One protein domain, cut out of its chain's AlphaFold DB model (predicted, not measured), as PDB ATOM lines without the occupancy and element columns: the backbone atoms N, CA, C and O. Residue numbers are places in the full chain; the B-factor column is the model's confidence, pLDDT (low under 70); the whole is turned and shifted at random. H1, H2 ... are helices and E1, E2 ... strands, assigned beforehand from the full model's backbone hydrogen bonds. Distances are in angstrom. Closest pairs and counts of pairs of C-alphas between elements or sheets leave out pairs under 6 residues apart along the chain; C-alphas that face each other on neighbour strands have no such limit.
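Overview. This is residues 47 to 181 and 219 to 279 of the 292 residues of the protein "TauD domain-containing protein" of Mixia osmundae (strain CBS 9802 / IAM 14324 / JCM 22182 / KY 12970) (UniProt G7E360). Little regular structure: at one end of a mostly looped body, H1 and H2 pack on H3, which grazes sheet E1 E2 E3; H5, H6, E4 and H7 form an arc along one side. The 196 printed residues, mixed in class, have eight named helices and five strands. The whole is only just loose, close to compact, with radius of gyration of the C-alphas 19.7 A, spanning 51 by 50 by 36 A.

Arrangement. H1, residues 70 to 73, touches H3, residues 112 to 125, closest at C-alphas 71 and 120, 4.7 A. E1, residues 90 to 93, and E2, residues 100 to 103, form an antiparallel hairpin, with N 92 and O 101 2.9 A apart. E3, residues 128 to 130, is parallel to E2, with N 102 and O 129 2.8 A apart.

Along the chain. C-alpha 70 begins H1 at (360.652, 357.587, 367.081). H3 is 20.0 A long.

Size, cuts and confidence. Residues 182 to 218 are not printed, and C-alphas 181 and 219 are 17.4 A apart. Confidence is low at residues 255 to 279, among others.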
ATOM      1  N   ASP A  47     351.737 387.257 360.560       80.56
ATOM      2  CA  ASP A  47     351.680 387.392 359.080       80.56
ATOM      3  C   ASP A  47     352.564 386.361 358.356       80.56
ATOM      4  O   ASP A  47     352.160 385.839 357.318       80.56
ATOM      5  N   ALA A  48     353.710 385.996 358.946       83.12
ATOM      6  CA  ALA A  48     354.615 384.967 358.424       83.12
ATOM      7  C   ALA A  48     353.972 383.569 358.323       83.12
ATOM      8  O   ALA A  48     354.452 382.732 357.564       83.12
ATOM      9  N   TRP A  49     352.885 383.328 359.058       83.50
ATOM     10  CA  TRP A  49     352.137 382.071 359.076       83.50
ATOM     11  C   TRP A  49     350.873 382.120 358.212       83.50
ATOM     12  O   TRP A  49     350.163 381.124 358.111       83.50
ATOM     13  N   LEU A  50     350.542 383.264 357.603       80.62
ATOM     14  CA  LEU A  50     349.317 383.392 356.819       80.62
ATOM     15  C   LEU A  50     349.415 382.657 355.477       80.62
ATOM     16  O   LEU A  50     350.478 382.643 354.848       80.62
ATOM     17  N   PRO A  51     348.288 382.116 354.977       77.06
ATOM     18  CA  PRO A  51     348.280 381.419 353.703       77.06
ATOM     19  C   PRO A  51     348.642 382.380 352.565       77.06
ATOM     20  O   PRO A  51     348.112 383.492 352.462       77.06
ATOM     21  N   ARG A  52     349.520 381.923 351.675       76.94
ATOM     22  CA  ARG A  52     349.890 382.590 350.426       76.94
ATOM     23  C   ARG A  52     349.505 381.656 349.274       76.94
ATOM     24  O   ARG A  52     350.274 380.765 348.931       76.94
ATOM     25  N   PRO A  53     348.286 381.792 348.716       67.38
ATOM     26  CA  PRO A  53     347.847 380.935 347.624       67.38
ATOM     27  C   PRO A  53     348.734 381.140 346.398       67.38
ATOM     28  O   PRO A  53     348.838 382.258 345.895       67.38
ATOM     29  N   ASP A  54     349.302 380.051 345.893       68.88
ATOM     30  CA  ASP A  54     349.997 380.021 344.615       68.88
ATOM     31  C   ASP A  54     349.258 379.064 343.665       68.88
ATOM     32  O   ASP A  54     349.312 377.845 343.842       68.88
ATOM     33  N   PRO A  55     348.512 379.584 342.673       65.25
ATOM     34  CA  PRO A  55     347.789 378.754 341.718       65.25
ATOM     35  C   PRO A  55     348.709 378.060 340.703       65.25
ATOM     36  O   PRO A  55     348.229 377.203 339.968       65.25
ATOM     37  N   SER A  56     349.992 378.431 340.624       67.00
ATOM     38  CA  SER A  56     350.970 377.792 339.734       67.00
ATOM     39  C   SER A  56     351.635 376.559 340.349       67.00
ATOM     40  O   SER A  56     352.327 375.809 339.659       67.00
ATOM     41  N   LEU A  57     351.420 376.348 341.645       67.81
ATOM     42  CA  LEU A  57     352.082 375.318 342.414       67.81
ATOM     43  C   LEU A  57     351.498 373.937 342.108       67.81
ATOM     44  O   LEU A  57     350.322 373.661 342.348       67.81
ATOM     45  N   HIS A  58     352.358 373.061 341.600       69.56
ATOM     46  CA  HIS A  58     352.052 371.667 341.327       69.56
ATOM     47  C   HIS A  58     353.110 370.784 341.978       69.56
ATOM     48  O   HIS A  58     354.307 371.007 341.809       69.56
ATOM     49  N   TYR A  59     352.648 369.777 342.708       74.50
ATOM     50  CA  TYR A  59     353.499 368.789 343.351       74.50
ATOM     51  C   TYR A  59     353.421 367.457 342.622       74.50
ATOM     52  O   TYR A  59     352.380 367.089 342.062       74.50
ATOM     53  N   GLU A  60     354.531 366.733 342.666       75.88
ATOM     54  CA  GLU A  60     354.591 365.355 342.201       75.88
ATOM     55  C   GLU A  60     353.663 364.459 343.040       75.88
ATOM     56  O   GLU A  60     353.434 364.752 344.219       75.88
ATOM     57  N   PRO A  61     353.121 363.373 342.460       74.06
ATOM     58  CA  PRO A  61     352.327 362.399 343.202       74.06
ATOM     59  C   PRO A  61     353.060 361.865 344.435       74.06
ATOM     60  O   PRO A  61     354.291 361.750 344.440       74.06
ATOM     61  N   LEU A  62     352.308 361.493 345.475       78.94
ATOM     62  CA  LEU A  62     352.916 360.894 346.656       78.94
ATOM     63  C   LEU A  62     353.538 359.545 346.299       78.94
ATOM     64  O   LEU A  62     352.925 358.690 345.661       78.94
ATOM     65  N   THR A  63     354.773 359.352 346.746       81.88
ATOM     66  CA  THR A  63     355.472 358.075 346.657       81.88
ATOM     67  C   THR A  63     355.502 357.396 348.013       81.88
ATOM     68  O   THR A  63     355.558 358.058 349.059       81.88
ATOM     69  N   ASP A  64     355.480 356.064 347.978       86.06
ATOM     70  CA  ASP A  64     355.642 355.268 349.181       86.06
ATOM     71  C   ASP A  64     357.014 355.536 349.815       86.06
ATOM     72  O   ASP A  64     358.034 355.645 349.128       86.06
ATOM     73  N   PHE A  65     357.041 355.617 351.140       87.75
ATOM     74  CA  PHE A  65     358.259 355.800 351.918       87.75
ATOM     75  C   PHE A  65     358.286 354.886 353.140       87.75
ATOM     76  O   PHE A  65     357.251 354.498 353.688       87.75
ATOM     77  N   GLU A  66     359.489 354.551 353.596       91.69
ATOM     78  CA  GLU A  66     359.672 353.841 354.856       91.69
ATOM     79  C   GLU A  66     359.581 354.825 356.026       91.69
ATOM     80  O   GLU A  66     360.256 355.856 356.047       91.69
ATOM     81  N   HIS A  67     358.739 354.504 357.007       90.19
ATOM     82  CA  HIS A  67     358.593 355.282 358.230       90.19
ATOM     83  C   HIS A  67     359.019 354.456 359.444       90.19
ATOM     84  O   HIS A  67     358.496 353.361 359.669       90.19
ATOM     85  N   VAL A  68     359.924 355.021 360.244       91.44
ATOM     86  CA  VAL A  68     360.354 354.471 361.531       91.44
ATOM     87  C   VAL A  68     359.898 355.423 362.632       91.44
ATOM     88  O   VAL A  68     360.441 356.522 362.763       91.44
ATOM     89  N   ASP A  69     358.904 354.998 363.413       91.50
ATOM     90  CA  ASP A  69     358.363 355.797 364.514       91.50
ATOM     91  C   ASP A  69     359.449 356.024 365.584       91.50
ATOM     92  O   ASP A  69     360.059 355.047 366.045       91.50
ATOM     93  N   PRO A  70     359.704 357.274 366.011       93.69
ATOM     94  CA  PRO A  70     360.652 357.587 367.081       93.69
ATOM     95  C   PRO A  70     360.487 356.756 368.353       93.69
ATOM     96  O   PRO A  70     361.470 356.380 368.990       93.69
ATOM     97  N   GLY A  71     359.253 356.394 368.695       92.94
ATOM     98  CA  GLY A  71     358.937 355.606 369.876       92.94
ATOM     99  C   GLY A  71     359.536 354.201 369.847       92.94
ATOM    100  O   GLY A  71     359.765 353.620 370.904       92.94
ATOM    101  N   THR A  72     359.880 353.672 368.667       92.94
ATOM    102  CA  THR A  72     360.586 352.384 368.535       92.94
ATOM    103  C   THR A  72     362.025 352.428 369.054       92.94
ATOM    104  O   THR A  72     362.600 351.380 369.341       92.94
ATOM    105  N   ARG A  73     362.606 353.625 369.215       95.00
ATOM    106  CA  ARG A  73     363.935 353.823 369.814       95.00
ATOM    107  C   ARG A  73     363.912 353.771 371.342       95.00
ATOM    108  O   ARG A  73     364.966 353.647 371.960       95.00
ATOM    109  N   VAL A  74     362.729 353.840 371.956       93.69
ATOM    110  CA  VAL A  74     362.563 353.734 373.408       93.69
ATOM    111  C   VAL A  74     362.552 352.257 373.818       93.69
ATOM    112  O   VAL A  74     361.702 351.508 373.337       93.69
ATOM    113  N   PRO A  75     363.431 351.817 374.738       92.69
ATOM    114  CA  PRO A  75     363.392 350.459 375.270       92.69
ATOM    115  C   PRO A  75     362.075 350.179 375.994       92.69
ATOM    116  O   PRO A  75     361.622 351.003 376.795       92.69
ATOM    117  N   ASP A  76     361.490 349.014 375.720       91.75
ATOM    118  CA  ASP A  76     360.232 348.540 376.302       91.75
ATOM    119  C   ASP A  76     359.132 349.620 376.298       91.75
ATOM    120  O   ASP A  76     358.621 350.009 377.355       91.75
ATOM    121  N   PRO A  77     358.718 350.129 375.118       86.81
ATOM    122  CA  PRO A  77     357.876 351.324 374.983       86.81
ATOM    123  C   PRO A  77     356.470 351.159 375.573       86.81
ATOM    124  O   PRO A  77     355.694 352.107 375.616       86.81
ATOM    125  N   LEU A  78     356.121 349.989 376.093       83.19
ATOM    126  CA  LEU A  78     354.863 349.720 376.786       83.19
ATOM    127  C   LEU A  78     354.960 349.947 378.294       83.19
ATOM    128  O   LEU A  78     353.993 350.385 378.911       83.19
ATOM    129  N   THR A  79     356.125 349.669 378.871       89.75
ATOM    130  CA  THR A  79     356.375 349.712 380.318       89.75
ATOM    131  C   THR A  79     357.379 350.786 380.710       89.75
ATOM    132  O   THR A  79     357.518 351.065 381.896       89.75
ATOM    133  N   ASN A  80     358.055 351.413 379.741       93.88
ATOM    134  CA  ASN A  80     358.976 352.514 379.987       93.88
ATOM    135  C   ASN A  80     358.281 353.621 380.807       93.88
ATOM    136  O   ASN A  80     357.171 354.025 380.426       93.88
ATOM    137  N   PRO A  81     358.893 354.112 381.897       91.94
ATOM    138  CA  PRO A  81     358.294 355.139 382.750       91.94
ATOM    139  C   PRO A  81     358.245 356.521 382.082       91.94
ATOM    140  O   PRO A  81     357.474 357.373 382.509       91.94
ATOM    141  N   LEU A  82     358.995 356.710 380.989       96.31
ATOM    142  CA  LEU A  82     359.142 357.969 380.263       96.31
ATOM    143  C   LEU A  82     359.799 359.069 381.112       96.31
ATOM    144  O   LEU A  82     359.434 360.240 381.018       96.31
ATOM    145  N   ASP A  83     360.774 358.682 381.941       95.62
ATOM    146  CA  ASP A  83     361.427 359.584 382.892       95.62
ATOM    147  C   ASP A  83     362.156 360.745 382.206       95.62
ATOM    148  O   ASP A  83     362.153 361.841 382.744       95.62
ATOM    149  N   GLU A  84     362.730 360.572 381.012       96.31
ATOM    150  CA  GLU A  84     363.422 361.675 380.319       96.31
ATOM    151  C   GLU A  84     362.445 362.811 379.992       96.31
ATOM    152  O   GLU A  84     362.750 363.988 380.202       96.31
ATOM    153  N   LEU A  85     361.253 362.463 379.497       97.62
ATOM    154  CA  LEU A  85     360.199 363.416 379.167       97.62
ATOM    155  C   LEU A  85     359.483 363.934 380.421       97.62
ATOM    156  O   LEU A  85     359.181 365.124 380.502       97.62
ATOM    157  N   LEU A  86     359.184 363.055 381.381       96.88
ATOM    158  CA  LEU A  86     358.247 363.340 382.470       96.88
ATOM    159  C   LEU A  86     358.902 363.676 383.816       96.88
ATOM    160  O   LEU A  86     358.175 364.009 384.748       96.88
ATOM    161  N   LYS A  87     360.239 363.668 383.934       93.81
ATOM    162  CA  LYS A  87     360.975 363.897 385.199       93.81
ATOM    163  C   LYS A  87     360.463 365.070 386.033       93.81
ATOM    164  O   LYS A  87     360.380 364.967 387.252       93.81
ATOM    165  N   ASN A  88     360.171 366.187 385.369       92.62
ATOM    166  CA  ASN A  88     359.708 367.428 385.993       92.62
ATOM    167  C   ASN A  88     358.305 367.829 385.511       92.62
ATOM    168  O   ASN A  88     357.879 368.963 385.730       92.62
ATOM    169  N   ALA A  89     357.611 366.921 384.827       96.62
ATOM    170  CA  ALA A  89     356.293 367.175 384.283       96.62
ATOM    171  C   ALA A  89     355.206 366.833 385.304       96.62
ATOM    172  O   ALA A  89     355.360 365.927 386.125       96.62
ATOM    173  N   GLN A  90     354.063 367.504 385.207       97.25
ATOM    174  CA  GLN A  90     352.826 367.024 385.821       97.25
ATOM    175  C   GLN A  90     351.906 366.513 384.722       97.25
ATOM    176  O   GLN A  90     351.878 367.057 383.618       97.25
ATOM    177  N   THR A  91     351.156 365.455 385.019       97.06
ATOM    178  CA  THR A  91     350.210 364.874 384.066       97.06
ATOM    179  C   THR A  91     348.827 364.759 384.686       97.06
ATOM    180  O   THR A  91     348.687 364.422 385.862       97.06
ATOM    181  N   ALA A  92     347.802 365.035 383.886       97.75
ATOM    182  CA  ALA A  92     346.408 364.849 384.259       97.75
ATOM    183  C   ALA A  92     345.675 364.121 383.131       97.75
ATOM    184  O   ALA A  92     345.649 364.575 381.986       97.75
ATOM    185  N   GLU A  93     345.083 362.963 383.425       96.81
ATOM    186  CA  GLU A  93     344.245 362.278 382.442       96.81
ATOM    187  C   GLU A  93     342.947 363.059 382.218       96.81
ATOM    188  O   GLU A  93     342.214 363.349 383.159       96.81
ATOM    189  N   ILE A  94     342.643 363.358 380.954       96.25
ATOM    190  CA  ILE A  94     341.392 364.031 380.574       96.25
ATOM    191  C   ILE A  94     340.243 363.022 380.639       96.25
ATOM    192  O   ILE A  94     339.170 363.298 381.171       96.25
ATOM    193  N   THR A  95     340.479 361.818 380.108       95.38
ATOM    194  CA  THR A  95     339.582 360.671 380.258       95.38
ATOM    195  C   THR A  95     340.393 359.388 380.478       95.38
ATOM    196  O   THR A  95     341.556 359.319 380.065       95.38
ATOM    197  N   PRO A  96     339.788 358.312 381.018       93.56
ATOM    198  CA  PRO A  96     340.507 357.051 381.239       93.56
ATOM    199  C   PRO A  96     341.082 356.415 379.961       93.56
ATOM    200  O   PRO A  96     342.065 355.675 379.996       93.56
ATOM    201  N   ALA A  97     340.449 356.662 378.811       91.69
ATOM    202  CA  ALA A  97     340.718 355.944 377.566       91.69
ATOM    203  C   ALA A  97     341.515 356.753 376.529       91.69
ATOM    204  O   ALA A  97     342.062 356.158 375.600       91.69
ATOM    205  N   ILE A  98     341.540 358.080 376.644       95.19
ATOM    206  CA  ILE A  98     342.175 358.993 375.687       95.19
ATOM    207  C   ILE A  98     342.435 360.342 376.347       95.19
ATOM    208  O   ILE A  98     341.635 360.796 377.168       95.19
ATOM    209  N   GLY A  99     343.522 360.996 375.958       96.38
ATOM    210  CA  GLY A  99     343.811 362.351 376.407       96.38
ATOM    211  C   GLY A  99     344.625 362.384 377.692       96.38
ATOM    212  O   GLY A  99     344.249 361.774 378.700       96.38
ATOM    213  N   THR A 100     345.719 363.131 377.660       97.94
ATOM    214  CA  THR A 100     346.495 363.522 378.838       97.94
ATOM    215  C   THR A 100     346.948 364.964 378.662       97.94
ATOM    216  O   THR A 100     347.535 365.307 377.638       97.94
ATOM    217  N   GLU A 101     346.671 365.803 379.651       98.38
ATOM    218  CA  GLU A 101     347.289 367.119 379.769       98.38
ATOM    219  C   GLU A 101     348.659 366.964 380.437       98.38
ATOM    220  O   GLU A 101     348.788 366.225 381.416       98.38
ATOM    221  N   VAL A 102     349.675 367.624 379.885       97.88
ATOM    222  CA  VAL A 102     351.057 367.605 380.373       97.88
ATOM    223  C   VAL A 102     351.513 369.045 380.593       97.88
ATOM    224  O   VAL A 102     351.451 369.870 379.679       97.88
ATOM    225  N   SER A 103     351.988 369.351 381.798       97.00
ATOM    226  CA  SER A 103     352.552 370.654 382.160       97.00
ATOM    227  C   SER A 103     353.995 370.516 382.646       97.00
ATOM    228  O   SER A 103     354.440 369.424 382.999       97.00
ATOM    229  N   GLY A 104     354.748 371.621 382.638       95.56
ATOM    230  CA  GLY A 104     356.171 371.626 383.008       95.56
ATOM    231  C   GLY A 104     357.119 371.139 381.903       95.56
ATOM    232  O   GLY A 104     358.292 370.895 382.173       95.56
ATOM    233  N   VAL A 105     356.626 371.005 380.667       96.88
ATOM    234  CA  VAL A 105     357.402 370.589 379.490       96.88
ATOM    235  C   VAL A 105     357.244 371.625 378.382       96.88
ATOM    236  O   VAL A 105     356.120 371.928 377.982       96.88
ATOM    237  N   GLN A 106     358.365 372.133 377.864       97.44
ATOM    238  CA  GLN A 106     358.398 372.955 376.654       97.44
ATOM    239  C   GLN A 106     358.844 372.099 375.467       97.44
ATOM    240  O   GLN A 106     360.003 371.681 375.395       97.44
ATOM    241  N   LEU A 107     357.924 371.846 374.537       97.50
ATOM    242  CA  LEU A 107     358.130 370.948 373.405       97.50
ATOM    243  C   LEU A 107     359.296 371.393 372.504       97.50
ATOM    244  O   LEU A 107     360.052 370.540 372.030       97.50
ATOM    245  N   SER A 108     359.491 372.700 372.305       96.50
ATOM    246  CA  SER A 108     360.549 373.257 371.442       96.50
ATOM    247  C   SER A 108     361.972 372.949 371.933       96.50
ATOM    248  O   SER A 108     362.902 372.857 371.134       96.50
ATOM    249  N   THR A 109     362.138 372.700 373.236       96.50
ATOM    250  CA  THR A 109     363.445 372.483 373.885       96.50
ATOM    251  C   THR A 109     363.775 371.012 374.139       96.50
ATOM    252  O   THR A 109     364.823 370.702 374.709       96.50
ATOM    253  N   LEU A 110     362.901 370.092 373.718       97.88
ATOM    254  CA  LEU A 110     363.085 368.668 373.972       97.88
ATOM    255  C   LEU A 110     364.358 368.120 373.322       97.88
ATOM    256  O   LEU A 110     364.620 368.316 372.131       97.88
ATOM    257  N   SER A 111     365.096 367.328 374.094       98.12
ATOM    258  CA  SER A 111     366.180 366.500 373.579       98.12
ATOM    259  C   SER A 111     365.642 365.371 372.682       98.12
ATOM    260  O   SER A 111     364.462 365.018 372.765       98.12
ATOM    261  N   PRO A 112     366.492 364.738 371.852       98.25
ATOM    262  CA  PRO A 112     366.090 363.572 371.063       98.25
ATOM    263  C   PRO A 112     365.438 362.459 371.902       98.25
ATOM    264  O   PRO A 112     364.353 361.996 371.567       98.25
ATOM    265  N   ALA A 113     366.022 362.101 373.050       97.94
ATOM    266  CA  ALA A 113     365.468 361.064 373.926       97.94
ATOM    267  C   ALA A 113     364.075 361.432 374.469       97.94
ATOM    268  O   ALA A 113     363.196 360.577 374.582       97.94
ATOM    269  N   GLN A 114     363.847 362.715 374.766       98.38
ATOM    270  CA  GLN A 114     362.537 363.198 375.194       98.38
ATOM    271  C   GLN A 114     361.511 363.161 374.058       98.38
ATOM    272  O   GLN A 114     360.362 362.798 374.295       98.38
ATOM    273  N   LYS A 115     361.911 363.490 372.823       98.44
ATOM    274  CA  LYS A 115     361.039 363.389 371.642       98.44
ATOM    275  C   LYS A 115     360.684 361.934 371.315       98.44
ATOM    276  O   LYS A 115     359.529 361.651 371.005       98.44
ATOM    277  N   ASP A 116     361.620 360.999 371.464       98.06
ATOM    278  CA  ASP A 116     361.335 359.563 371.337       98.06
ATOM    279  C   ASP A 116     360.273 359.118 372.361       98.06
ATOM    280  O   ASP A 116     359.278 358.479 372.011       98.06
ATOM    281  N   GLN A 117     360.419 359.532 373.625       98.19
ATOM    282  CA  GLN A 117     359.427 359.260 374.672       98.19
ATOM    283  C   GLN A 117     358.093 359.986 374.458       98.19
ATOM    284  O   GLN A 117     357.047 359.455 374.841       98.19
ATOM    285  N   LEU A 118     358.093 361.156 373.814       98.00
ATOM    286  CA  LEU A 118     356.870 361.864 373.432       98.00
ATOM    287  C   LEU A 118     356.061 361.050 372.421       98.00
ATOM    288  O   LEU A 118     354.847 360.934 372.581       98.00
ATOM    289  N   SER A 119     356.731 360.427 371.446       96.50
ATOM    290  CA  SER A 119     356.091 359.522 370.481       96.50
ATOM    291  C   SER A 119     355.415 358.344 371.187       96.50
ATOM    292  O   SER A 119     354.244 358.044 370.950       96.50
ATOM    293  N   VAL A 120     356.105 357.736 372.162       96.44
ATOM    294  CA  VAL A 120     355.533 356.665 372.992       96.44
ATOM    295  C   VAL A 120     354.319 357.150 373.785       96.44
ATOM    296  O   VAL A 120     353.293 356.467 373.826       96.44
ATOM    297  N   LEU A 121     354.403 358.320 374.423       96.06
ATOM    298  CA  LEU A 121     353.291 358.866 375.199       96.06
ATOM    299  C   LEU A 121     352.074 359.154 374.307       96.06
ATOM    300  O   LEU A 121     350.948 358.819 374.688       96.06
ATOM    301  N   ALA A 122     352.300 359.712 373.114       95.50
ATOM    302  CA  ALA A 122     351.261 359.983 372.128       95.50
ATOM    303  C   ALA A 122     350.582 358.683 371.678       95.50
ATOM    304  O   ALA A 122     349.357 358.581 371.758       95.50
ATOM    305  N   ALA A 123     351.351 357.645 371.342       92.12
ATOM    306  CA  ALA A 123     350.814 356.328 371.000       92.12
ATOM    307  C   ALA A 123     350.007 355.706 372.157       92.12
ATOM    308  O   ALA A 123     348.922 355.153 371.959       92.12
ATOM    309  N   ARG A 124     350.486 355.839 373.401       92.31
ATOM    310  CA  ARG A 124     349.787 355.315 374.584       92.31
ATOM    311  C   ARG A 124     348.472 356.043 374.855       92.31
ATOM    312  O   ARG A 124     347.527 355.390 375.302       92.31
ATOM    313  N   ARG A 125     348.402 357.363 374.671       94.75
ATOM    314  CA  ARG A 125     347.280 358.206 375.138       94.75
ATOM    315  C   ARG A 125     346.372 358.734 374.029       94.75
ATOM    316  O   ARG A 125     345.281 359.212 374.341       94.75
ATOM    317  N   GLY A 126     346.778 358.635 372.769       94.25
ATOM    318  CA  GLY A 126     346.053 359.094 371.581       94.25
ATOM    319  C   GLY A 126     346.043 360.614 371.399       94.25
ATOM    320  O   GLY A 126     346.261 361.092 370.294       94.25
ATOM    321  N   VAL A 127     345.810 361.377 372.468       97.06
ATOM    322  CA  VAL A 127     345.801 362.848 372.461       97.06
ATOM    323  C   VAL A 127     346.630 363.348 373.633       97.06
ATOM    324  O   VAL A 127     346.453 362.877 374.758       97.06
ATOM    325  N   LEU A 128     347.503 364.317 373.371       98.06
ATOM    326  CA  LEU A 128     348.265 365.029 374.388       98.06
ATOM    327  C   LEU A 128     347.995 366.524 374.268       98.06
ATOM    328  O   LEU A 128     347.939 367.051 373.160       98.06
ATOM    329  N   ILE A 129     347.825 367.191 375.405       97.75
ATOM    330  CA  ILE A 129     347.634 368.638 375.472       97.75
ATOM    331  C   ILE A 129     348.790 369.230 376.266       97.75
ATOM    332  O   ILE A 129     348.984 368.879 377.427       97.75
ATOM    333  N   PHE A 130     349.522 370.144 375.639       97.25
ATOM    334  CA  PHE A 130     350.571 370.934 376.270       97.25
ATOM    335  C   PHE A 130     350.122 372.391 376.277       97.25
ATOM    336  O   PHE A 130     349.771 372.939 375.232       97.25
ATOM    337  N   ARG A 131     350.089 373.011 377.457       90.62
ATOM    338  CA  ARG A 131     349.753 374.434 377.603       90.62
ATOM    339  C   ARG A 131     351.021 375.278 377.626       90.62
ATOM    340  O   ARG A 131     352.102 374.748 377.865       90.62
ATOM    341  N   GLU A 132     350.870 376.579 377.381       92.12
ATOM    342  CA  GLU A 132     351.954 377.565 377.547       92.12
ATOM    343  C   GLU A 132     353.196 377.233 376.694       92.12
ATOM    344  O   GLU A 132     354.336 377.299 377.145       92.12
ATOM    345  N   GLN A 133     352.959 376.822 375.445       95.62
ATOM    346  CA  GLN A 133     354.015 376.493 374.486       95.62
ATOM    347  C   GLN A 133     354.467 377.741 373.711       95.62
ATOM    348  O   GLN A 133     353.670 378.645 373.470       95.62
ATOM    349  N   ASP A 134     355.727 377.766 373.281       95.00
ATOM    350  CA  ASP A 134     356.372 378.919 372.628       95.00
ATOM    351  C   ASP A 134     356.418 378.808 371.092       95.00
ATOM    352  O   ASP A 134     357.063 379.607 370.421       95.00
ATOM    353  N   PHE A 135     355.689 377.857 370.498       90.81
ATOM    354  CA  PHE A 135     355.692 377.626 369.043       90.81
ATOM    355  C   PHE A 135     355.286 378.848 368.215       90.81
ATOM    356  O   PHE A 135     355.708 378.974 367.069       90.81
ATOM    357  N   GLN A 136     354.491 379.750 368.790       85.88
ATOM    358  CA  GLN A 136     354.114 381.014 368.155       85.88
ATOM    359  C   GLN A 136     355.289 382.000 368.007       85.88
ATOM    360  O   GLN A 136     355.213 382.926 367.203       85.88
ATOM    361  N   GLU A 137     356.356 381.807 368.785       90.88
ATOM    362  CA  GLU A 137     357.575 382.625 368.794       90.88
ATOM    363  C   GLU A 137     358.672 382.032 367.897       90.88
ATOM    364  O   GLU A 137     359.628 382.724 367.545       90.88
ATOM    365  N   LEU A 138     358.539 380.759 367.508       92.38
ATOM    366  CA  LEU A 138     359.471 380.097 366.602       92.38
ATOM    367  C   LEU A 138     359.340 380.633 365.177       92.38
ATOM    368  O   LEU A 138     358.267 381.039 364.721       92.38
ATOM    369  N   SER A 139     360.439 380.561 364.426       93.19
ATOM    370  CA  SER A 139     360.363 380.705 362.977       93.19
ATOM    371  C   SER A 139     359.663 379.483 362.359       93.19
ATOM    372  O   SER A 139     359.695 378.382 362.917       93.19
ATOM    373  N   VAL A 140     359.045 379.652 361.184       92.50
ATOM    374  CA  VAL A 140     358.432 378.527 360.453       92.50
ATOM    375  C   VAL A 140     359.440 377.384 360.213       92.50
ATOM    376  O   VAL A 140     359.091 376.240 360.508       92.50
ATOM    377  N   PRO A 141     360.693 377.639 359.766       95.56
ATOM    378  CA  PRO A 141     361.719 376.599 359.663       95.56
ATOM    379  C   PRO A 141     361.970 375.825 360.959       95.56
ATOM    380  O   PRO A 141     362.018 374.599 360.909       95.56
ATOM    381  N   ASP A 142     362.085 376.507 362.102       95.81
ATOM    382  CA  ASP A 142     362.402 375.856 363.382       95.81
ATOM    383  C   ASP A 142     361.261 374.937 363.844       95.81
ATOM    384  O   ASP A 142     361.494 373.820 364.313       95.81
ATOM    385  N   ALA A 143     360.011 375.372 363.661       95.25
ATOM    386  CA  ALA A 143     358.843 374.544 363.949       95.25
ATOM    387  C   ALA A 143     358.779 373.307 363.035       95.25
ATOM    388  O   ALA A 143     358.452 372.206 363.492       95.25
ATOM    389  N   LEU A 144     359.127 373.464 361.752       95.88
ATOM    390  CA  LEU A 144     359.214 372.348 360.811       95.88
ATOM    391  C   LEU A 144     360.357 371.392 361.166       95.88
ATOM    392  O   LEU A 144     360.156 370.181 361.131       95.88
ATOM    393  N   ASP A 145     361.527 371.894 361.558       97.06
ATOM    394  CA  ASP A 145     362.653 371.066 362.008       97.06
ATOM    395  C   ASP A 145     362.313 370.271 363.270       97.06
ATOM    396  O   ASP A 145     362.667 369.092 363.383       97.06
ATOM    397  N   TRP A 146     361.559 370.869 364.192       97.25
ATOM    398  CA  TRP A 146     361.017 370.142 365.333       97.25
ATOM    399  C   TRP A 146     360.097 368.997 364.886       97.25
ATOM    400  O   TRP A 146     360.278 367.862 365.335       97.25
ATOM    401  N   ALA A 147     359.156 369.272 363.977       96.62
ATOM    402  CA  ALA A 147     358.182 368.289 363.508       96.62
ATOM    403  C   ALA A 147     358.832 367.165 362.676       96.62
ATOM    404  O   ALA A 147     358.440 366.004 362.803       96.62
ATOM    405  N   ARG A 148     359.876 367.476 361.889       96.81
ATOM    406  CA  ARG A 148     360.640 366.511 361.070       96.81
ATOM    407  C   ARG A 148     361.267 365.393 361.893       96.81
ATOM    408  O   ARG A 148     361.510 364.308 361.366       96.81
ATOM    409  N   TYR A 149     361.495 365.617 363.187       97.62
ATOM    410  CA  TYR A 149     361.971 364.573 364.089       97.62
ATOM    411  C   TYR A 149     361.032 363.355 364.130       97.62
ATOM    412  O   TYR A 149     361.491 362.221 364.277       97.62
ATOM    413  N   PHE A 150     359.725 363.589 363.975       96.25
ATOM    414  CA  PHE A 150     358.695 362.555 364.027       96.25
ATOM    415  C   PHE A 150     358.440 361.874 362.685       96.25
ATOM    416  O   PHE A 150     357.662 360.931 362.631       96.25
ATOM    417  N   GLY A 151     359.107 362.304 361.613       94.12
ATOM    418  CA  GLY A 151     359.007 361.688 360.298       94.12
ATOM    419  C   GLY A 151     358.956 362.704 359.164       94.12
ATOM    420  O   GLY A 151     359.115 363.910 359.352       94.12
ATOM    421  N   ARG A 152     358.720 362.192 357.954       93.94
ATOM    422  CA  ARG A 152     358.460 363.023 356.777       93.94
ATOM    423  C   ARG A 152     357.229 363.891 357.038       93.94
ATOM    424  O   ARG A 152     356.177 363.369 357.403       93.94
ATOM    425  N   LEU A 153     357.348 365.190 356.790       93.69
ATOM    426  CA  LEU A 153     356.213 366.096 356.878       93.69
ATOM    427  C   LEU A 153     355.286 365.924 355.673       93.69
ATOM    428  O   LEU A 153     355.734 365.818 354.527       93.69
ATOM    429  N   HIS A 154     353.989 365.874 355.953       90.94
ATOM    430  CA  HIS A 154     352.944 365.773 354.945       90.94
ATOM    431  C   HIS A 154     352.674 367.145 354.316       90.94
ATOM    432  O   HIS A 154     352.620 368.147 355.023       90.94
ATOM    433  N   ILE A 155     352.495 367.191 352.994       88.31
ATOM    434  CA  ILE A 155     352.014 368.384 352.289       88.31
ATOM    435  C   ILE A 155     350.525 368.177 352.057       88.31
ATOM    436  O   ILE A 155     350.125 367.309 351.280       88.31
ATOM    437  N   HIS A 156     349.696 368.964 352.740       83.75
ATOM    438  CA  HIS A 156     348.257 368.768 352.675       83.75
ATOM    439  C   HIS A 156     347.721 369.098 351.271       83.75
ATOM    440  O   HIS A 156     347.937 370.209 350.782       83.75
ATOM    441  N   PRO A 157     346.955 368.198 350.624       73.56
ATOM    442  CA  PRO A 157     346.628 368.329 349.204       73.56
ATOM    443  C   PRO A 157     345.707 369.504 348.875       73.56
ATOM    444  O   PRO A 157     345.565 369.881 347.707       73.56
ATOM    445  N   THR A 158     345.027 370.044 349.890       68.88
ATOM    446  CA  THR A 158     343.907 370.966 349.699       68.88
ATOM    447  C   THR A 158     343.993 372.278 350.475       68.88
ATOM    448  O   THR A 158     343.004 373.011 350.561       68.88
ATOM    449  N   SER A 159     345.168 372.605 351.015       68.56
ATOM    450  CA  SER A 159     345.357 373.800 351.842       68.56
ATOM    451  C   SER A 159     346.377 374.754 351.255       68.56
ATOM    452  O   SER A 159     347.405 374.342 350.732       68.56
ATOM    453  N   ALA A 160     346.091 376.048 351.387       72.56
ATOM    454  CA  ALA A 160     347.115 377.064 351.226       72.56
ATOM    455  C   ALA A 160     348.054 377.035 352.439       72.56
ATOM    456  O   ALA A 160     347.646 376.689 353.548       72.56
ATOM    457  N   HIS A 161     349.294 377.439 352.211       81.75
ATOM    458  CA  HIS A 161     350.374 377.396 353.186       81.75
ATOM    459  C   HIS A 161     351.148 378.722 353.158       81.75
ATOM    460  O   HIS A 161     350.955 379.524 352.234       81.75
ATOM    461  N   PRO A 162     351.999 378.999 354.155       85.00
ATOM    462  CA  PRO A 162     352.930 380.113 354.097       85.00
ATOM    463  C   PRO A 162     353.866 379.997 352.889       85.00
ATOM    464  O   PRO A 162     354.134 378.906 352.373       85.00
ATOM    465  N   GLU A 163     354.364 381.137 352.423       83.00
ATOM    466  CA  GLU A 163     355.276 381.196 351.280       83.00
ATOM    467  C   GLU A 163     356.562 380.414 351.575       83.00
ATOM    468  O   GLU A 163     357.214 380.643 352.590       83.00
ATOM    469  N   GLY A 164     356.906 379.469 350.697       86.56
ATOM    470  CA  GLY A 164     358.091 378.618 350.845       86.56
ATOM    471  C   GLY A 164     357.958 377.440 351.820       86.56
ATOM    472  O   GLY A 164     358.900 376.660 351.910       86.56
ATOM    473  N   TYR A 165     356.817 377.268 352.502       90.75
ATOM    474  CA  TYR A 165     356.638 376.245 353.548       90.75
ATOM    475  C   TYR A 165     355.388 375.377 353.336       90.75
ATOM    476  O   TYR A 165     354.424 375.474 354.100       90.75
ATOM    477  N   PRO A 166     355.365 374.533 352.294       88.12
ATOM    478  CA  PRO A 166     354.179 373.767 351.927       88.12
ATOM    479  C   PRO A 166     353.762 372.674 352.904       88.12
ATOM    480  O   PRO A 166     352.622 372.216 352.872       88.12
ATOM    481  N   GLU A 167     354.658 372.272 353.796       91.69
ATOM    482  CA  GLU A 167     354.370 371.295 354.841       91.69
ATOM    483  C   GLU A 167     353.532 371.879 355.995       91.69
ATOM    484  O   GLU A 167     353.082 371.147 356.876       91.69
ATOM    485  N   VAL A 168     353.302 373.198 356.012       90.44
ATOM    486  CA  VAL A 168     352.448 373.848 357.009       90.44
ATOM    487  C   VAL A 168     350.993 373.808 356.556       90.44
ATOM    488  O   VAL A 168     350.570 374.529 355.652       90.44
ATOM    489  N   HIS A 169     350.193 373.008 357.255       88.19
ATOM    490  CA  HIS A 169     348.745 373.003 357.104       88.19
ATOM    491  C   HIS A 169     348.092 374.052 358.015       88.19
ATOM    492  O   HIS A 169     348.207 373.987 359.239       88.19
ATOM    493  N   LEU A 170     347.375 375.009 357.422       82.19
ATOM    494  CA  LEU A 170     346.726 376.095 358.157       82.19
ATOM    495  C   LEU A 170     345.235 375.827 358.363       82.19
ATOM    496  O   LEU A 170     344.458 375.829 357.410       82.19
ATOM    497  N   VAL A 171     344.825 375.707 359.627       82.38
ATOM    498  CA  VAL A 171     343.415 375.752 360.033       82.38
ATOM    499  C   VAL A 171     343.066 377.203 360.359       82.38
ATOM    500  O   VAL A 171     343.135 377.633 361.507       82.38
ATOM    501  N   TYR A 172     342.720 377.981 359.330       75.88
ATOM    502  CA  TYR A 172     342.500 379.424 359.469       75.88
ATOM    503  C   TYR A 172     341.075 379.837 359.085       75.88
ATOM    504  O   TYR A 172     340.569 379.531 358.000       75.88
ATOM    505  N   ARG A 173     340.434 380.574 359.993       70.31
ATOM    506  CA  ARG A 173     339.122 381.185 359.799       70.31
ATOM    507  C   ARG A 173     339.211 382.651 360.184       70.31
ATOM    508  O   ARG A 173     339.528 382.966 361.328       70.31
ATOM    509  N   ASP A 174     338.907 383.527 359.238       64.25
ATOM    510  CA  ASP A 174     338.762 384.947 359.518       64.25
ATOM    511  C   ASP A 174     337.298 385.275 359.885       64.25
ATOM    512  O   ASP A 174     336.389 384.441 359.799       64.25
ATOM    513  N   ARG A 175     337.046 386.510 360.330       61.59
ATOM    514  CA  ARG A 175     335.716 386.952 360.785       61.59
ATOM    515  C   ARG A 175     334.622 386.885 359.702       61.59
ATOM    516  O   ARG A 175     333.441 386.829 360.039       61.59
ATOM    517  N   LYS A 176     334.983 386.967 358.423       59.38
ATOM    518  CA  LYS A 176     334.096 387.076 357.251       59.38
ATOM    519  C   LYS A 176     334.306 385.969 356.202       59.38
ATOM    520  O   LYS A 176     333.528 385.903 355.254       59.38
ATOM    521  N   SER A 177     335.325 385.128 356.335       62.97
ATOM    522  CA  SER A 177     335.730 384.122 355.359       62.97
ATOM    523  C   SER A 177     336.490 382.963 356.020       62.97
ATOM    524  O   SER A 177     337.054 383.085 357.107       62.97
ATOM    525  N   SER A 178     336.463 381.799 355.373       64.75
ATOM    526  CA  SER A 178     337.117 380.578 355.843       64.75
ATOM    527  C   SER A 178     338.027 380.021 354.758       64.75
ATOM    528  O   SER A 178     337.634 379.912 353.591       64.75
ATOM    529  N   PHE A 179     339.238 379.634 355.155       63.50
ATOM    530  CA  PHE A 179     340.246 379.054 354.264       63.50
ATOM    531  C   PHE A 179     340.243 377.529 354.284       63.50
ATOM    532  O   PHE A 179     341.088 376.898 353.650       63.50
ATOM    533  N   ASN A 180     339.231 376.939 354.919       68.50
ATOM    534  CA  ASN A 180     339.050 375.500 355.027       68.50
ATOM    535  C   ASN A 180     337.900 375.020 354.127       68.50
ATOM    536  O   ASN A 180     337.194 375.818 353.500       68.50
ATOM    537  N   TYR A 181     337.759 373.701 354.001       67.25
ATOM    538  CA  TYR A 181     336.622 373.071 353.333       67.25
ATOM    539  C   TYR A 181     335.382 373.178 354.227       67.25
ATOM    540  O   TYR A 181     335.376 372.648 355.338       67.25
ATOM    541  N   ASP A 219     336.320 374.392 370.172       88.69
ATOM    542  CA  ASP A 219     336.732 373.111 370.741       88.69
ATOM    543  C   ASP A 219     336.927 372.041 369.658       88.69
ATOM    544  O   ASP A 219     336.099 371.873 368.755       88.69
ATOM    545  N   THR A 220     337.983 371.246 369.820       90.38
ATOM    546  CA  THR A 220     338.226 370.050 369.012       90.38
ATOM    547  C   THR A 220     337.840 368.813 369.810       90.38
ATOM    548  O   THR A 220     338.382 368.547 370.883       90.38
ATOM    549  N   LEU A 221     336.900 368.032 369.278       93.06
ATOM    550  CA  LEU A 221     336.456 366.783 369.889       93.06
ATOM    551  C   LEU A 221     337.259 365.601 369.339       93.06
ATOM    552  O   LEU A 221     337.445 365.477 368.130       93.06
ATOM    553  N   PHE A 222     337.659 364.692 370.226       95.19
ATOM    554  CA  PHE A 222     338.390 363.474 369.875       95.19
ATOM    555  C   PHE A 222     337.630 362.220 370.307       95.19
ATOM    556  O   PHE A 222     336.897 362.223 371.297       95.19
ATOM    557  N   VAL A 223     337.831 361.123 369.576       93.62
ATOM    558  CA  VAL A 223     337.268 359.808 369.896       93.62
ATOM    559  C   VAL A 223     338.339 358.732 369.772       93.62
ATOM    560  O   VAL A 223     339.096 358.696 368.807       93.62
ATOM    561  N   ASN A 224     338.387 357.821 370.744       93.88
ATOM    562  CA  ASN A 224     339.250 356.647 370.666       93.88
ATOM    563  C   ASN A 224     338.539 355.531 369.889       93.88
ATOM    564  O   ASN A 224     337.703 354.809 370.441       93.88
ATOM    565  N   THR A 225     338.875 355.387 368.610       91.00
ATOM    566  CA  THR A 225     338.277 354.382 367.722       91.00
ATOM    567  C   THR A 225     338.678 352.952 368.088       91.00
ATOM    568  O   THR A 225     337.851 352.053 367.960       91.00
ATOM    569  N   ALA A 226     339.878 352.734 368.639       88.12
ATOM    570  CA  ALA A 226     340.296 351.426 369.150       88.12
ATOM    571  C   ALA A 226     339.425 350.991 370.340       88.12
ATOM    572  O   ALA A 226     338.886 349.886 370.360       88.12
ATOM    573  N   LYS A 227     339.177 351.893 371.297       91.06
ATOM    574  CA  LYS A 227     338.291 351.621 372.441       91.06
ATOM    575  C   LYS A 227     336.821 351.525 372.042       91.06
ATOM    576  O   LYS A 227     336.080 350.763 372.659       91.06
ATOM    577  N   ALA A 228     336.391 352.261 371.017       91.50
ATOM    578  CA  ALA A 228     335.066 352.079 370.434       91.50
ATOM    579  C   ALA A 228     334.922 350.673 369.826       91.50
ATOM    580  O   ALA A 228     333.926 350.004 370.086       91.50
ATOM    581  N   TYR A 229     335.941 350.202 369.099       89.38
ATOM    582  CA  TYR A 229     335.979 348.860 368.523       89.38
ATOM    583  C   TYR A 229     335.962 347.761 369.591       89.38
ATOM    584  O   TYR A 229     335.160 346.837 369.505       89.38
ATOM    585  N   GLU A 230     336.792 347.876 370.632       90.00
ATOM    586  CA  GLU A 230     336.845 346.912 371.744       90.00
ATOM    587  C   GLU A 230     335.502 346.733 372.470       90.00
ATOM    588  O   GLU A 230     335.239 345.661 373.009       90.00
ATOM    589  N   ARG A 231     334.654 347.771 372.485       93.19
ATOM    590  CA  ARG A 231     333.328 347.748 373.125       93.19
ATOM    591  C   ARG A 231     332.235 347.110 372.270       93.19
ATOM    592  O   ARG A 231     331.132 346.900 372.771       93.19
ATOM    593  N   LEU A 232     332.503 346.825 370.997       94.19
ATOM    594  CA  LEU A 232     331.572 346.086 370.149       94.19
ATOM    595  C   LEU A 232     331.447 344.642 370.654       94.19
ATOM    596  O   LEU A 232     332.408 344.067 371.174       94.19
ATOM    597  N   SER A 233     330.270 344.031 370.468       97.06
ATOM    598  CA  SER A 233     330.098 342.618 370.818       97.06
ATOM    599  C   SER A 233     331.102 341.755 370.035       97.06
ATOM    600  O   SER A 233     331.474 342.121 368.911       97.06
ATOM    601  N   PRO A 234     331.571 340.624 370.591       94.81
ATOM    602  CA  PRO A 234     332.481 339.724 369.883       94.81
ATOM    603  C   PRO A 234     331.983 339.341 368.481       94.81
ATOM    604  O   PRO A 234     332.753 339.380 367.528       94.81
ATOM    605  N   GLU A 235     330.685 339.077 368.333       96.31
ATOM    606  CA  GLU A 235     330.056 338.700 367.062       96.31
ATOM    607  C   GLU A 235     330.063 339.855 366.057       96.31
ATOM    608  O   GLU A 235     330.227 339.645 364.855       96.31
ATOM    609  N   PHE A 236     329.892 341.090 366.535       93.50
ATOM    610  CA  PHE A 236     329.927 342.256 365.664       93.50
ATOM    611  C   PHE A 236     331.355 342.580 365.216       93.50
ATOM    612  O   PHE A 236     331.552 342.891 364.045       93.50
ATOM    613  N   ARG A 237     332.355 342.442 366.101       91.94
ATOM    614  CA  ARG A 237     333.777 342.539 365.720       91.94
ATOM    615  C   ARG A 237     334.131 341.513 364.649       91.94
ATOM    616  O   ARG A 237     334.664 341.890 363.611       91.94
ATOM    617  N   GLU A 238     333.726 340.259 364.848       90.88
ATOM    618  CA  GLU A 238     333.956 339.194 363.869       90.88
ATOM    619  C   GLU A 238     333.307 339.504 362.517       90.88
ATOM    620  O   GLU A 238     333.919 339.326 361.470       90.88
ATOM    621  N   ARG A 239     332.097 340.072 362.521       90.69
ATOM    622  CA  ARG A 239     331.433 340.505 361.286       90.69
ATOM    623  C   ARG A 239     332.177 341.627 360.553       90.69
ATOM    624  O   ARG A 239     332.026 341.745 359.337       90.69
ATOM    625  N   LEU A 240     332.913 342.477 361.267       88.12
ATOM    626  CA  LEU A 240     333.713 343.548 360.668       88.12
ATOM    627  C   LEU A 240     335.052 343.042 360.115       88.12
ATOM    628  O   LEU A 240     335.619 343.693 359.234       88.12
ATOM    629  N   HIS A 241     335.557 341.904 360.601       86.00
ATOM    630  CA  HIS A 241     336.803 341.319 360.115       86.00
ATOM    631  C   HIS A 241     336.725 341.031 358.606       86.00
ATOM    632  O   HIS A 241     335.737 340.512 358.089       86.00
ATOM    633  N   GLY A 242     337.771 341.418 357.872       76.19
ATOM    634  CA  GLY A 242     337.857 341.250 356.416       76.19
ATOM    635  C   GLY A 242     337.019 342.232 355.587       76.19
ATOM    636  O   GLY A 242     337.208 342.298 354.371       76.19
ATOM    637  N   LEU A 243     336.138 343.034 356.200       83.00
ATOM    638  CA  LEU A 243     335.453 344.103 355.476       83.00
ATOM    639  C   LEU A 243     336.447 345.176 355.057       83.00
ATOM    640  O   LEU A 243     337.379 345.515 355.789       83.00
ATOM    641  N   GLN A 244     336.191 345.758 353.889       76.81
ATOM    642  CA  GLN A 244     336.964 346.879 353.393       76.81
ATOM    643  C   GLN A 244     336.053 348.041 352.985       76.81
ATOM    644  O   GLN A 244     334.954 347.831 352.473       76.81
ATOM    645  N   VAL A 245     336.524 349.263 353.211       75.62
ATOM    646  CA  VAL A 245     335.822 350.528 352.990       75.62
ATOM    647  C   VAL A 245     336.637 351.384 352.026       75.62
ATOM    648  O   VAL A 245     337.867 351.397 352.074       75.62
ATOM    649  N   VAL A 246     335.944 352.090 351.135       77.12
ATOM    650  CA  VAL A 246     336.551 353.068 350.225       77.12
ATOM    651  C   VAL A 246     336.602 354.420 350.928       77.12
ATOM    652  O   VAL A 246     335.584 354.903 351.417       77.12
ATOM    653  N   HIS A 247     337.785 355.027 350.956       77.12
ATOM    654  CA  HIS A 247     338.002 356.391 351.433       77.12
ATOM    655  C   HIS A 247     338.297 357.275 350.219       77.12
ATOM    656  O   HIS A 247     339.031 356.854 349.329       77.12
ATOM    657  N   SER A 248     337.713 358.474 350.144       75.38
ATOM    658  CA  SER A 248     337.875 359.351 348.977       75.38
ATOM    659  C   SER A 248     337.965 360.825 349.364       75.38
ATOM    660  O   SER A 248     337.162 361.311 350.161       75.38
ATOM    661  N   GLY A 249     338.911 361.538 348.747       74.88
ATOM    662  CA  GLY A 249     339.055 362.996 348.818       74.88
ATOM    663  C   GLY A 249     338.263 363.755 347.743       74.88
ATOM    664  O   GLY A 249     338.382 364.973 347.645       74.88
ATOM    665  N   HIS A 250     337.447 363.070 346.929       71.75
ATOM    666  CA  HIS A 250     336.807 363.645 345.739       71.75
ATOM    667  C   HIS A 250     335.900 364.854 346.039       71.75
ATOM    668  O   HIS A 250     335.885 365.827 345.286       71.75
ATOM    669  N   GLU A 251     335.160 364.848 347.152       73.50
ATOM    670  CA  GLU A 251     334.348 366.011 347.545       73.50
ATOM    671  C   GLU A 251     335.215 367.229 347.895       73.50
ATOM    672  O   GLU A 251     334.879 368.354 347.519       73.50
ATOM    673  N   GLN A 252     336.342 367.002 348.577       72.50
ATOM    674  CA  GLN A 252     337.299 368.045 348.950       72.50
ATOM    675  C   GLN A 252     337.975 368.621 347.696       72.50
ATOM    676  O   GLN A 252     338.025 369.839 347.526       72.50
ATOM    677  N   ALA A 253     338.372 367.747 346.764       70.25
ATOM    678  CA  ALA A 253     338.878 368.110 345.441       70.25
ATOM    679  C   ALA A 253     337.904 369.002 344.663       70.25
ATOM    680  O   ALA A 253     338.270 370.062 344.156       70.25
ATOM    681  N   ASN A 254     336.645 368.572 344.562       70.06
ATOM    682  CA  ASN A 254     335.626 369.280 343.798       70.06
ATOM    683  C   ASN A 254     335.299 370.645 344.393       70.06
ATOM    684  O   ASN A 254     335.054 371.592 343.646       70.06
ATOM    685  N   TYR A 255     335.295 370.758 345.719       69.38
ATOM    686  CA  TYR A 255     335.118 372.044 346.383       69.38
ATOM    687  C   TYR A 255     336.231 373.020 346.019       69.38
ATOM    688  O   TYR A 255     335.932 374.142 345.622       69.38
ATOM    689  N   LEU A 256     337.494 372.585 346.051       64.50
ATOM    690  CA  LEU A 256     338.604 373.445 345.646       64.50
ATOM    691  C   LEU A 256     338.517 373.883 344.187       64.50
ATOM    692  O   LEU A 256     338.712 375.060 343.890       64.50
ATOM    693  N   ARG A 257     338.170 372.954 343.287       63.03
ATOM    694  CA  ARG A 257     337.963 373.261 341.864       63.03
ATOM    695  C   ARG A 257     336.901 374.344 341.667       63.03
ATOM    696  O   ARG A 257     337.058 375.196 340.801       63.03
ATOM    697  N   ARG A 258     335.825 374.314 342.462       63.75
ATOM    698  CA  ARG A 258     334.731 375.296 342.398       63.75
ATOM    699  C   ARG A 258     335.080 376.627 343.060       63.75
ATOM    700  O   ARG A 258     334.641 377.656 342.561       63.75
ATOM    701  N   ASP A 259     335.823 376.614 344.168       62.25
ATOM    702  CA  ASP A 259     336.202 377.840 344.884       62.25
ATOM    703  C   ASP A 259     337.243 378.656 344.098       62.25
ATOM    704  O   ASP A 259     337.297 379.871 344.254       62.25
ATOM    705  N   GLY A 260     338.039 378.021 343.222       51.69
ATOM    706  CA  GLY A 260     338.895 378.697 342.232       51.69
ATOM    707  C   GLY A 260     340.022 379.563 342.817       51.69
ATOM    708  O   GLY A 260     340.652 380.327 342.094       51.69
ATOM    709  N   LYS A 261     340.265 379.472 344.130       49.84
ATOM    710  CA  LYS A 261     341.104 380.406 344.903       49.84
ATOM    711  C   LYS A 261     342.347 379.773 345.533       49.84
ATOM    712  O   LYS A 261     343.044 380.452 346.284       49.84
ATOM    713  N   ARG A 262     342.604 378.478 345.317       54.81
ATOM    714  CA  ARG A 262     343.629 377.714 346.054       54.81
ATOM    715  C   ARG A 262     344.371 376.767 345.110       54.81
ATOM    716  O   ARG A 262     343.741 376.191 344.223       54.81
ATOM    717  N   GLY A 263     345.685 376.629 345.301       45.94
ATOM    718  CA  GLY A 263     346.494 375.627 344.605       45.94
ATOM    719  C   GLY A 263     345.958 374.228 344.909       45.94
ATOM    720  O   GLY A 263     345.608 373.928 346.050       45.94
ATOM    721  N   ALA A 264     345.810 373.404 343.876       41.78
ATOM    722  CA  ALA A 264     345.319 372.038 344.000       41.78
ATOM    723  C   ALA A 264     346.493 371.078 343.801       41.78
ATOM    724  O   ALA A 264     347.082 371.038 342.720       41.78
ATOM    725  N   HIS A 265     346.816 370.280 344.820       45.19
ATOM    726  CA  HIS A 265     347.743 369.167 344.648       45.19
ATOM    727  C   HIS A 265     347.037 368.028 343.900       45.19
ATOM    728  O   HIS A 265     345.885 367.680 344.165       45.19
ATOM    729  N   SER A 266     347.769 367.404 342.986       36.12
ATOM    730  CA  SER A 266     347.426 366.167 342.269       36.12
ATOM    731  C   SER A 266     347.125 364.949 343.167       36.12
ATOM    732  O   SER A 266     346.511 364.003 342.679       36.12
ATOM    733  N   ALA A 267     347.458 364.980 344.468       38.06
ATOM    734  CA  ALA A 267     347.323 363.857 345.409       38.06
ATOM    735  C   ALA A 267     345.865 363.499 345.747       38.06
ATOM    736  O   ALA A 267     345.567 362.486 346.374       38.06
ATOM    737  N   LEU A 268     344.913 364.292 345.250       42.16
ATOM    738  CA  LEU A 268     343.484 363.975 345.271       42.16
ATOM    739  C   LEU A 268     343.129 362.673 344.516       42.16
ATOM    740  O   LEU A 268     341.979 362.235 344.588       42.16
ATOM    741  N   LEU A 269     344.085 362.070 343.797       41.31
ATOM    742  CA  LEU A 269     343.929 360.870 342.968       41.31
ATOM    743  C   LEU A 269     344.911 359.735 343.336       41.31
ATOM    744  O   LEU A 269     345.150 358.857 342.511       41.31
ATOM    745  N   ASP A 270     345.466 359.718 344.552       40.03
ATOM    746  CA  ASP A 270     346.533 358.759 344.912       40.03
ATOM    747  C   ASP A 270     346.037 357.382 345.389       40.03
ATOM    748  O   ASP A 270     346.837 356.471 345.612       40.03
ATOM    749  N   LEU A 271     344.720 357.178 345.496       41.25
ATOM    750  CA  LEU A 271     344.174 355.826 345.571       41.25
ATOM    751  C   LEU A 271     343.798 355.364 344.163       41.25
ATOM    752  O   LEU A 271     342.927 355.990 343.551       41.25
ATOM    753  N   PRO A 272     344.374 354.255 343.656       40.00
ATOM    754  CA  PRO A 272     343.838 353.631 342.458       40.00
ATOM    755  C   PRO A 272     342.345 353.360 342.666       40.00
ATOM    756  O   PRO A 272     341.909 353.015 343.769       40.00
ATOM    757  N   GLU A 273     341.552 353.572 341.620       39.28
ATOM    758  CA  GLU A 273     340.097 353.457 341.660       39.28
ATOM    759  C   GLU A 273     339.653 352.175 342.391       39.28
ATOM    760  O   GLU A 273     340.082 351.064 342.077       39.28
ATOM    761  N   GLY A 274     338.812 352.329 343.418       40.12
ATOM    762  CA  GLY A 274     338.327 351.202 344.209       40.12
ATOM    763  C   GLY A 274     339.307 350.656 345.251       40.12
ATOM    764  O   GLY A 274     339.013 349.602 345.816       40.12
ATOM    765  N   ALA A 275     340.415 351.342 345.556       40.94
ATOM    766  CA  ALA A 275     341.271 350.972 346.675       40.94
ATOM    767  C   ALA A 275     340.468 350.981 347.981       40.94
ATOM    768  O   ALA A 275     339.787 351.946 348.343       40.94
ATOM    769  N   ARG A 276     340.524 349.849 348.679       42.00
ATOM    770  CA  ARG A 276     339.765 349.622 349.900       42.00
ATOM    771  C   ARG A 276     340.727 349.464 351.065       42.00
ATOM    772  O   ARG A 276     341.723 348.752 350.965       42.00
ATOM    773  N   ARG A 277     340.410 350.096 352.188       51.72
ATOM    774  CA  ARG A 277     341.095 349.893 353.470       51.72
ATOM    775  C   ARG A 277     340.263 348.984 354.349       51.72
ATOM    776  O   ARG A 277     339.057 348.930 354.178       51.72
ATOM    777  N   HIS A 278     340.878 348.293 355.301       40.47
ATOM    778  CA  HIS A 278     340.123 347.529 356.295       40.47
ATOM    779  C   HIS A 278     339.096 348.434 356.996       40.47
ATOM    780  O   HIS A 278     339.445 349.523 357.446       40.47
ATOM    781  N   GLY A 279     337.839 347.989 357.082       34.09
ATOM    782  CA  GLY A 279     336.749 348.748 357.710       34.09
ATOM    783  C   GLY A 279     336.927 348.935 359.219       34.09
ATOM    784  O   GLY A 279     336.370 349.861 359.799       34.09
TER     785      GLY A 279